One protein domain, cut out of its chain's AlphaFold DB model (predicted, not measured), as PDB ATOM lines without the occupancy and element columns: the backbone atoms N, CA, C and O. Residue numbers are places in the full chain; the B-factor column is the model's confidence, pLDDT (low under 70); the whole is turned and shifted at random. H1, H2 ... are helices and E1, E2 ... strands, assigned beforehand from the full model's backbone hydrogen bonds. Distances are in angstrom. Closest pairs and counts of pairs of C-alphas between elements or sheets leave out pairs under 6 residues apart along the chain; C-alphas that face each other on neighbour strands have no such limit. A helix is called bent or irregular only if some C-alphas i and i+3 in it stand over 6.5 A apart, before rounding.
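This is residues 3 to 65 of the 68 residues of an uncharacterized protein of Lactococcus lactis (UniProt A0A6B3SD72). A long, strongly twisted hairpin of two strands, E1 and E2, makes the length of the domain, and a single helix, H1, sits over its start at one end, with the bent ends of the hairpin at the other. A second, smaller hairpin, E3 and E4, joins the sheet on the side of E1 away from E2, its long strand E4 pairing with the first residues of E1. The printed part has 63 residues, with four named strands and one named helix in the order E1, E2, H1, E3, E4; the sheet runs E2, E1, E4, E3 and is antiparallel throughout. The class is mixed, helices and strands, and the whole is only just loose, close to compact, with a radius of gyration of the C-alphas of 13.2 A and an elongated outline of 41 by 24 by 17 A.

E1, residues 3 to 14, and E2, residues 17 to 28, form an antiparallel hairpin at 168 degrees; N 7 and O 27 are 2.9 A apart, and N 19 and O 12 2.8 A, both within hydrogen-bond range. E1 bends by 106 degrees at residue 11 and E2 by 124 degrees at residue 20. H1, residues 36 to 45, is on the sheet at a height over the sheet of 9.1 A. It lies over E1, along the strands, at 19 degrees to E1 on the local plane, with 6 of the 10 C-alphas of H1 falling on E1 when dropped onto that plane; 2 of the C-alphas of H1 fall on E4, residues 54 to 64, and H1 is only just not over E4. The closest C-alphas of H1 and E1 are those of Leu 36 and Tyr 3, 6.6 A apart; those of H1 and E4 are Ala 39 and Ile 61, 7.2 A. In H1, 5 of 6 O i to N i+4 pairs are within hydrogen-bond range. E3, residues 48 to 51, and E4 form the other antiparallel hairpin, with N 49 and O 56 2.8 A apart. E4 bends by 77 degrees at residue 59, and its pairing is staggered: residues 54 to 57 pair with E3, residues 58 to 63 with E1. E1 and E4 are antiparallel at 131 degrees, with N 6 and O 60 2.8 A apart. E2 and E3 are the edge strands.

E1 begins at C-alpha 3, (154.005, 321.763, 213.372), and is 25.6 A long from first to last C-alpha. E2 measures 20.9 A, H1 14.5 A, E3 9.7 A and E4 23.9 A. H1 begins at C-alpha 36, (152.967, 324.939, 219.045), and E4 ends at C-alpha 64, (149.701, 319.355, 209.447).

The two C-alphas farthest apart are those of Pro 20 and Glu 37, at 40.6 A. The printed part has no cut and no long link. Its mean pLDDT is 93.1, and no printed residue is under 70.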
ATOM      1  N   TYR A   3     153.853 320.384 213.813       96.19
ATOM      2  CA  TYR A   3     154.005 321.763 213.372       96.19
ATOM      3  C   TYR A   3     155.254 321.928 212.509       96.19
ATOM      4  O   TYR A   3     156.267 321.290 212.768       96.19
ATOM      5  N   LYS A   4     155.178 322.789 211.495       96.12
ATOM      6  CA  LYS A   4     156.311 323.179 210.647       96.12
ATOM      7  C   LYS A   4     156.335 324.687 210.457       96.12
ATOM      8  O   LYS A   4     155.289 325.339 210.511       96.12
ATOM      9  N   PHE A   5     157.515 325.228 210.192       96.75
ATOM     10  CA  PHE A   5     157.662 326.582 209.676       96.75
ATOM     11  C   PHE A   5     157.349 326.609 208.191       96.75
ATOM     12  O   PHE A   5     157.662 325.669 207.461       96.75
ATOM     13  N   LYS A   6     156.724 327.697 207.760       96.62
ATOM     14  CA  LYS A   6     156.380 327.961 206.373       96.62
ATOM     15  C   LYS A   6     156.849 329.355 205.998       96.62
ATOM     16  O   LYS A   6     156.518 330.332 206.672       96.62
ATOM     17  N   GLY A   7     157.588 329.427 204.905       96.06
ATOM     18  CA  GLY A   7     158.037 330.657 204.274       96.06
ATOM     19  C   GLY A   7     157.603 330.707 202.815       96.06
ATOM     20  O   GLY A   7     156.914 329.815 202.308       96.06
ATOM     21  N   TYR A   8     158.019 331.768 202.133       94.81
ATOM     22  CA  TYR A   8     157.757 331.936 200.713       94.81
ATOM     23  C   TYR A   8     158.977 332.499 200.004       94.81
ATOM     24  O   TYR A   8     159.644 333.395 200.519       94.81
ATOM     25  N   HIS A   9     159.195 332.048 198.777       91.31
ATOM     26  CA  HIS A   9     160.174 332.641 197.877       91.31
ATOM     27  C   HIS A   9     159.608 332.749 196.462       91.31
ATOM     28  O   HIS A   9     158.586 332.139 196.131       91.31
ATOM     29  N   TRP A  10     160.240 333.581 195.643       91.88
ATOM     30  CA  TRP A  10     159.834 333.812 194.264       91.88
ATOM     31  C   TRP A  10     160.712 332.995 193.325       91.88
ATOM     32  O   TRP A  10     161.934 333.104 193.374       91.88
ATOM     33  N   VAL A  11     160.087 332.211 192.450       90.44
ATOM     34  CA  VAL A  11     160.779 331.403 191.445       90.44
ATOM     35  C   VAL A  11     160.317 331.765 190.045       90.44
ATOM     36  O   VAL A  11     159.128 331.950 189.787       90.44
ATOM     37  N   ASN A  12     161.269 331.807 189.118       92.06
ATOM     38  CA  ASN A  12     160.995 331.927 187.684       92.06
ATOM     39  C   ASN A  12     160.962 330.562 186.990       92.06
ATOM     40  O   ASN A  12     160.660 330.483 185.804       92.06
ATOM     41  N   GLN A  13     161.272 329.482 187.709       88.12
ATOM     42  CA  GLN A  13     161.322 328.135 187.161       88.12
ATOM     43  C   GLN A  13     160.985 327.095 188.234       88.12
ATOM     44  O   GLN A  13     161.361 327.250 189.392       88.12
ATOM     45  N   GLN A  14     160.301 326.022 187.840       84.12
ATOM     46  CA  GLN A  14     160.072 324.838 188.662       84.12
ATOM     47  C   GLN A  14     160.182 323.584 187.784       84.12
ATOM     48  O   GLN A  14     159.345 323.334 186.914       84.12
ATOM     49  N   GLY A  15     161.248 322.802 187.968       84.62
ATOM     50  CA  GLY A  15     161.583 321.708 187.050       84.62
ATOM     51  C   GLY A  15     161.834 322.227 185.628       84.62
ATOM     52  O   GLY A  15     162.640 323.134 185.429       84.62
ATOM     53  N   CYS A  16     161.132 321.679 184.632       88.56
ATOM     54  CA  CYS A  16     161.206 322.145 183.237       88.56
ATOM     55  C   CYS A  16     160.259 323.321 182.926       88.56
ATOM     56  O   CYS A  16     160.266 323.830 181.807       88.56
ATOM     57  N   LEU A  17     159.416 323.738 183.878       87.56
ATOM     58  CA  LEU A  17     158.474 324.838 183.680       87.56
ATOM     59  C   LEU A  17     159.163 326.165 183.971       87.56
ATOM     60  O   LEU A  17     159.605 326.385 185.095       87.56
ATOM     61  N   VAL A  18     159.201 327.057 182.984       89.94
ATOM     62  CA  VAL A  18     159.670 328.440 183.136       89.94
ATOM     63  C   VAL A  18     158.454 329.361 183.177       89.94
ATOM     64  O   VAL A  18     157.565 329.265 182.329       89.94
ATOM     65  N   PHE A  19     158.393 330.235 184.177       89.62
ATOM     66  CA  PHE A  19     157.302 331.182 184.356       89.62
ATOM     67  C   PHE A  19     157.666 332.541 183.741       89.62
ATOM     68  O   PHE A  19     158.770 333.032 183.971       89.62
ATOM     69  N   PRO A  20     156.753 333.171 182.975       90.88
ATOM     70  CA  PRO A  20     156.989 334.497 182.401       90.88
ATOM     71  C   PRO A  20     157.032 335.606 183.464       90.88
ATOM     72  O   PRO A  20     157.687 336.621 183.258       90.88
ATOM     73  N   GLU A  21     156.372 335.395 184.603       94.00
ATOM     74  CA  GLU A  21     156.453 336.244 185.792       94.00
ATOM     75  C   GLU A  21     156.867 335.392 186.999       94.00
ATOM     76  O   GLU A  21     156.453 334.224 187.076       94.00
ATOM     77  N   PRO A  22     157.637 335.947 187.957       92.19
ATOM     78  CA  PRO A  22     157.996 335.231 189.171       92.19
ATOM     79  C   PRO A  22     156.754 334.729 189.898       92.19
ATOM     80  O   PRO A  22     155.815 335.482 190.161       92.19
ATOM     81  N   LYS A  23     156.759 333.453 190.278       92.75
ATOM     82  CA  LYS A  23     155.702 332.856 191.091       92.75
ATOM     83  C   LYS A  23     156.152 332.712 192.528       92.75
ATOM     84  O   LYS A  23     157.255 332.247 192.796       92.75
ATOM     85  N   ARG A  24     155.263 333.060 193.456       92.44
ATOM     86  CA  ARG A  24     155.478 332.830 194.883       92.44
ATOM     87  C   ARG A  24     155.177 331.372 195.217       92.44
ATOM     88  O   ARG A  24     154.041 330.931 195.051       92.44
ATOM     89  N   VAL A  25     156.174 330.652 195.713       91.75
ATOM     90  CA  VAL A  25     156.065 329.247 196.125       91.75
ATOM     91  C   VAL A  25     156.250 329.154 197.634       91.75
ATOM     92  O   VAL A  25     157.040 329.901 198.213       91.75
ATOM     93  N   ALA A  26     155.461 328.290 198.274       93.62
ATOM     94  CA  ALA A  26     155.589 328.005 199.695       93.62
ATOM     95  C   ALA A  26     156.699 326.976 199.918       93.62
ATOM     96  O   ALA A  26     156.729 325.953 199.233       93.62
ATOM     97  N   ILE A  27     157.554 327.244 200.897       93.06
ATOM     98  CA  ILE A  27     158.585 326.322 201.374       93.06
ATOM     99  C   ILE A  27     158.320 326.025 202.843       93.06
ATOM    100  O   ILE A  27     157.798 326.870 203.576       93.06
ATOM    101  N   TYR A  28     158.659 324.809 203.251       93.38
ATOM    102  CA  TYR A  28     158.446 324.305 204.596       93.38
ATOM    103  C   TYR A  28     159.772 323.822 205.160       93.38
ATOM    104  O   TYR A  28     160.568 323.254 204.421       93.38
ATOM    105  N   THR A  29     159.983 324.016 206.459       93.69
ATOM    106  CA  THR A  29     161.161 323.442 207.121       93.69
ATOM    107  C   THR A  29     161.133 321.910 207.076       93.69
ATOM    108  O   THR A  29     160.059 321.290 207.055       93.69
ATOM    109  N   GLU A  30     162.308 321.285 207.036       89.62
ATOM    110  CA  GLU A  30     162.444 319.830 207.129       89.62
ATOM    111  C   GLU A  30     162.011 319.330 208.508       89.62
ATOM    112  O   GLU A  30     161.256 318.353 208.599       89.62
ATOM    113  N   ASP A  31     162.383 320.076 209.550       90.81
ATOM    114  CA  ASP A  31     162.045 319.783 210.933       90.81
ATOM    115  C   ASP A  31     160.537 319.781 211.181       90.81
ATOM    116  O   ASP A  31     159.722 320.349 210.449       90.81
ATOM    117  N   SER A  32     160.139 319.102 212.249       94.12
ATOM    118  CA  SER A  32     158.753 319.067 212.688       94.12
ATOM    119  C   SER A  32     158.702 319.099 214.203       94.12
ATOM    120  O   SER A  32     159.438 318.358 214.846       94.12
ATOM    121  N   PHE A  33     157.805 319.911 214.749       95.12
ATOM    122  CA  PHE A  33     157.659 320.117 216.187       95.12
ATOM    123  C   PHE A  33     156.381 319.453 216.694       95.12
ATOM    124  O   PHE A  33     155.343 319.489 216.020       95.12
ATOM    125  N   ASP A  34     156.424 318.873 217.890       95.56
ATOM    126  CA  ASP A  34     155.290 318.125 218.439       95.56
ATOM    127  C   ASP A  34     154.228 319.057 219.047       95.56
ATOM    128  O   ASP A  34     153.047 318.704 219.132       95.56
ATOM    129  N   SER A  35     154.616 320.285 219.407       96.94
ATOM    130  CA  SER A  35     153.718 321.303 219.965       96.94
ATOM    131  C   SER A  35     153.898 322.685 219.331       96.94
ATOM    132  O   SER A  35     154.912 322.988 218.702       96.94
ATOM    133  N   LEU A  36     152.895 323.552 219.509       97.06
ATOM    134  CA  LEU A  36     152.967 324.939 219.045       97.06
ATOM    135  C   LEU A  36     153.963 325.757 219.879       97.06
ATOM    136  O   LEU A  36     154.612 326.657 219.355       97.06
ATOM    137  N   GLU A  37     154.057 325.475 221.175       97.81
ATOM    138  CA  GLU A  37     154.955 326.138 222.118       97.81
ATOM    139  C   GLU A  37     156.419 325.877 221.763       97.81
ATOM    140  O   GLU A  37     157.206 326.819 221.699       97.81
ATOM    141  N   GLU A  38     156.757 324.621 221.465       97.31
ATOM    142  CA  GLU A  38     158.074 324.226 220.964       97.31
ATOM    143  C   GLU A  38     158.396 324.934 219.644       97.31
ATOM    144  O   GLU A  38     159.417 325.611 219.546       97.31
ATOM    145  N   ALA A  39     157.477 324.885 218.671       96.69
ATOM    146  CA  ALA A  39     157.654 325.565 217.391       96.69
ATOM    147  C   ALA A  39     157.908 327.074 217.569       96.69
ATOM    148  O   ALA A  39     158.786 327.643 216.930       96.69
ATOM    149  N   LYS A  40     157.171 327.747 218.463       97.62
ATOM    150  CA  LYS A  40     157.388 329.174 218.760       97.62
ATOM    151  C   LYS A  40     158.746 329.436 219.407       97.62
ATOM    152  O   LYS A  40     159.365 330.449 219.096       97.62
ATOM    153  N   ALA A  41     159.178 328.569 220.321       97.50
ATOM    154  CA  ALA A  41     160.460 328.712 221.000       97.50
ATOM    155  C   ALA A  41     161.627 328.599 220.014       97.50
ATOM    156  O   ALA A  41     162.543 329.418 220.078       97.50
ATOM    157  N   GLU A  42     161.566 327.645 219.083       96.62
ATOM    158  CA  GLU A  42     162.573 327.510 218.028       96.62
ATOM    159  C   GLU A  42     162.503 328.665 217.025       96.62
ATOM    160  O   GLU A  42     163.536 329.238 216.699       96.62
ATOM    161  N   TRP A  43     161.304 329.127 216.647       95.81
ATOM    162  CA  TRP A  43     161.156 330.246 215.708       95.81
ATOM    163  C   TRP A  43     161.818 331.540 216.219       95.81
ATOM    164  O   TRP A  43     162.414 332.298 215.457       95.81
ATOM    165  N   ILE A  44     161.744 331.812 217.524       96.25
ATOM    166  CA  ILE A  44     162.384 332.996 218.122       96.25
ATOM    167  C   ILE A  44     163.915 332.905 218.063       96.25
ATOM    168  O   ILE A  44     164.579 333.939 217.976       96.25
ATOM    169  N   LYS A  45     164.473 331.693 218.141       95.81
ATOM    170  CA  LYS A  45     165.922 331.468 218.083       95.81
ATOM    171  C   LYS A  45     166.426 331.546 216.650       95.81
ATOM    172  O   LYS A  45     167.402 332.247 216.396       95.81
ATOM    173  N   ASP A  46     165.749 330.842 215.749       94.38
ATOM    174  CA  ASP A  46     166.111 330.741 214.345       94.38
ATOM    175  C   ASP A  46     164.854 330.711 213.455       94.38
ATOM    176  O   ASP A  46     164.170 329.689 213.350       94.38
ATOM    177  N   PRO A  47     164.500 331.848 212.831       94.50
ATOM    178  CA  PRO A  47     163.346 331.942 211.951       94.50
ATOM    179  C   PRO A  47     163.640 331.584 210.496       94.50
ATOM    180  O   PRO A  47     162.783 331.834 209.643       94.50
ATOM    181  N   TRP A  48     164.824 331.065 210.183       95.12
ATOM    182  CA  TRP A  48     165.225 330.792 208.813       95.12
ATOM    183  C   TRP A  48     164.900 329.353 208.407       95.12
ATOM    184  O   TRP A  48     164.998 328.413 209.187       95.12
ATOM    185  N   ILE A  49     164.462 329.192 207.161       94.69
ATOM    186  CA  ILE A  49     164.316 327.905 206.488       94.69
ATOM    187  C   ILE A  49     165.433 327.825 205.456       94.69
ATOM    188  O   ILE A  49     165.525 328.691 204.582       94.69
ATOM    189  N   GLU A  50     166.268 326.802 205.572       90.75
ATOM    190  CA  GLU A  50     167.359 326.529 204.643       90.75
ATOM    191  C   GLU A  50     166.877 325.553 203.563       90.75
ATOM    192  O   GLU A  50     166.330 324.498 203.873       90.75
ATOM    193  N   ASP A  51     167.045 325.920 202.292       84.50
ATOM    194  CA  ASP A  51     166.737 325.062 201.140       84.50
ATOM    195  C   ASP A  51     167.870 325.181 200.111       84.50
ATOM    196  O   ASP A  51     167.915 326.109 199.303       84.50
ATOM    197  N   GLY A  52     168.855 324.284 200.184       83.12
ATOM    198  CA  GLY A  52     170.069 324.373 199.369       83.12
ATOM    199  C   GLY A  52     170.874 325.646 199.663       83.12
ATOM    200  O   GLY A  52     171.330 325.845 200.783       83.12
ATOM    201  N   ASP A  53     171.047 326.508 198.657       83.88
ATOM    202  CA  ASP A  53     171.851 327.740 198.756       83.88
ATOM    203  C   ASP A  53     171.031 328.985 199.158       83.88
ATOM    204  O   ASP A  53     171.525 330.114 199.076       83.88
ATOM    205  N   ILE A  54     169.759 328.819 199.544       86.56
ATOM    206  CA  ILE A  54     168.881 329.935 199.916       86.56
ATOM    207  C   ILE A  54     168.397 329.837 201.363       86.56
ATOM    208  O   ILE A  54     167.959 328.789 201.830       86.56
ATOM    209  N   CYS A  55     168.416 330.981 202.047       91.25
ATOM    210  CA  CYS A  55     167.793 331.168 203.355       91.25
ATOM    211  C   CYS A  55     166.492 331.957 203.191       91.25
ATOM    212  O   CYS A  55     166.484 333.065 202.644       91.25
ATOM    213  N   ILE A  56     165.388 331.401 203.680       94.44
ATOM    214  CA  ILE A  56     164.053 331.992 203.566       94.44
ATOM    215  C   ILE A  56     163.527 332.293 204.958       94.44
ATOM    216  O   ILE A  56     163.510 331.426 205.823       94.44
ATOM    217  N   LEU A  57     163.039 333.512 205.170       95.94
ATOM    218  CA  LEU A  57     162.396 333.849 206.433       95.94
ATOM    219  C   LEU A  57     161.052 333.118 206.538       95.94
ATOM    220  O   LEU A  57     160.170 333.291 205.689       95.94
ATOM    221  N   ALA A  58     160.874 332.328 207.594       96.94
ATOM    222  CA  ALA A  58     159.579 331.771 207.942       96.94
ATOM    223  C   ALA A  58     158.595 332.898 208.282       96.94
ATOM    224  O   ALA A  58     158.924 333.845 208.995       96.94
ATOM    225  N   THR A  59     157.364 332.783 207.791       96.69
ATOM    226  CA  THR A  59     156.287 333.762 208.011       96.69
ATOM    227  C   THR A  59     155.102 333.180 208.772       96.69
ATOM    228  O   THR A  59     154.282 333.931 209.295       96.69
ATOM    229  N   GLU A  60     154.979 331.852 208.828       96.88
ATOM    230  CA  GLU A  60     153.869 331.144 209.471       96.88
ATOM    231  C   GLU A  60     154.382 329.882 210.199       96.88
ATOM    232  O   GLU A  60     155.231 329.164 209.671       96.88
ATOM    233  N   ILE A  61     153.804 329.558 211.365       97.12
ATOM    234  CA  ILE A  61     153.796 328.183 211.897       97.12
ATOM    235  C   ILE A  61     152.495 327.534 211.452       97.12
ATOM    236  O   ILE A  61     151.407 328.045 211.726       97.12
ATOM    237  N   ILE A  62     152.597 326.372 210.823       97.00
ATOM    238  CA  ILE A  62     151.452 325.616 210.327       97.00
ATOM    239  C   ILE A  62     151.355 324.254 211.002       97.00
ATOM    240  O   ILE A  62     152.361 323.642 211.348       97.00
ATOM    241  N   LYS A  63     150.125 323.765 211.170       96.69
ATOM    242  CA  LYS A  63     149.821 322.437 211.711       96.69
ATOM    243  C   LYS A  63     149.413 321.511 210.571       96.69
ATOM    244  O   LYS A  63     148.553 321.883 209.776       96.69
ATOM    245  N   GLY A  64     149.977 320.309 210.521       92.38
ATOM    246  CA  GLY A  64     149.701 319.355 209.447       92.38
ATOM    247  C   GLY A  64     149.912 317.897 209.842       92.38
ATOM    248  O   GLY A  64     150.421 317.579 210.923       92.38
ATOM    249  N   ASP A  65     149.470 317.013 208.954       88.69
ATOM    250  CA  ASP A  65     149.773 315.584 208.969       88.69
ATOM    251  C   ASP A  65     150.858 315.334 207.916       88.69
ATOM    252  O   ASP A  65     150.568 315.344 206.722       88.69
TER     253      ASP A  65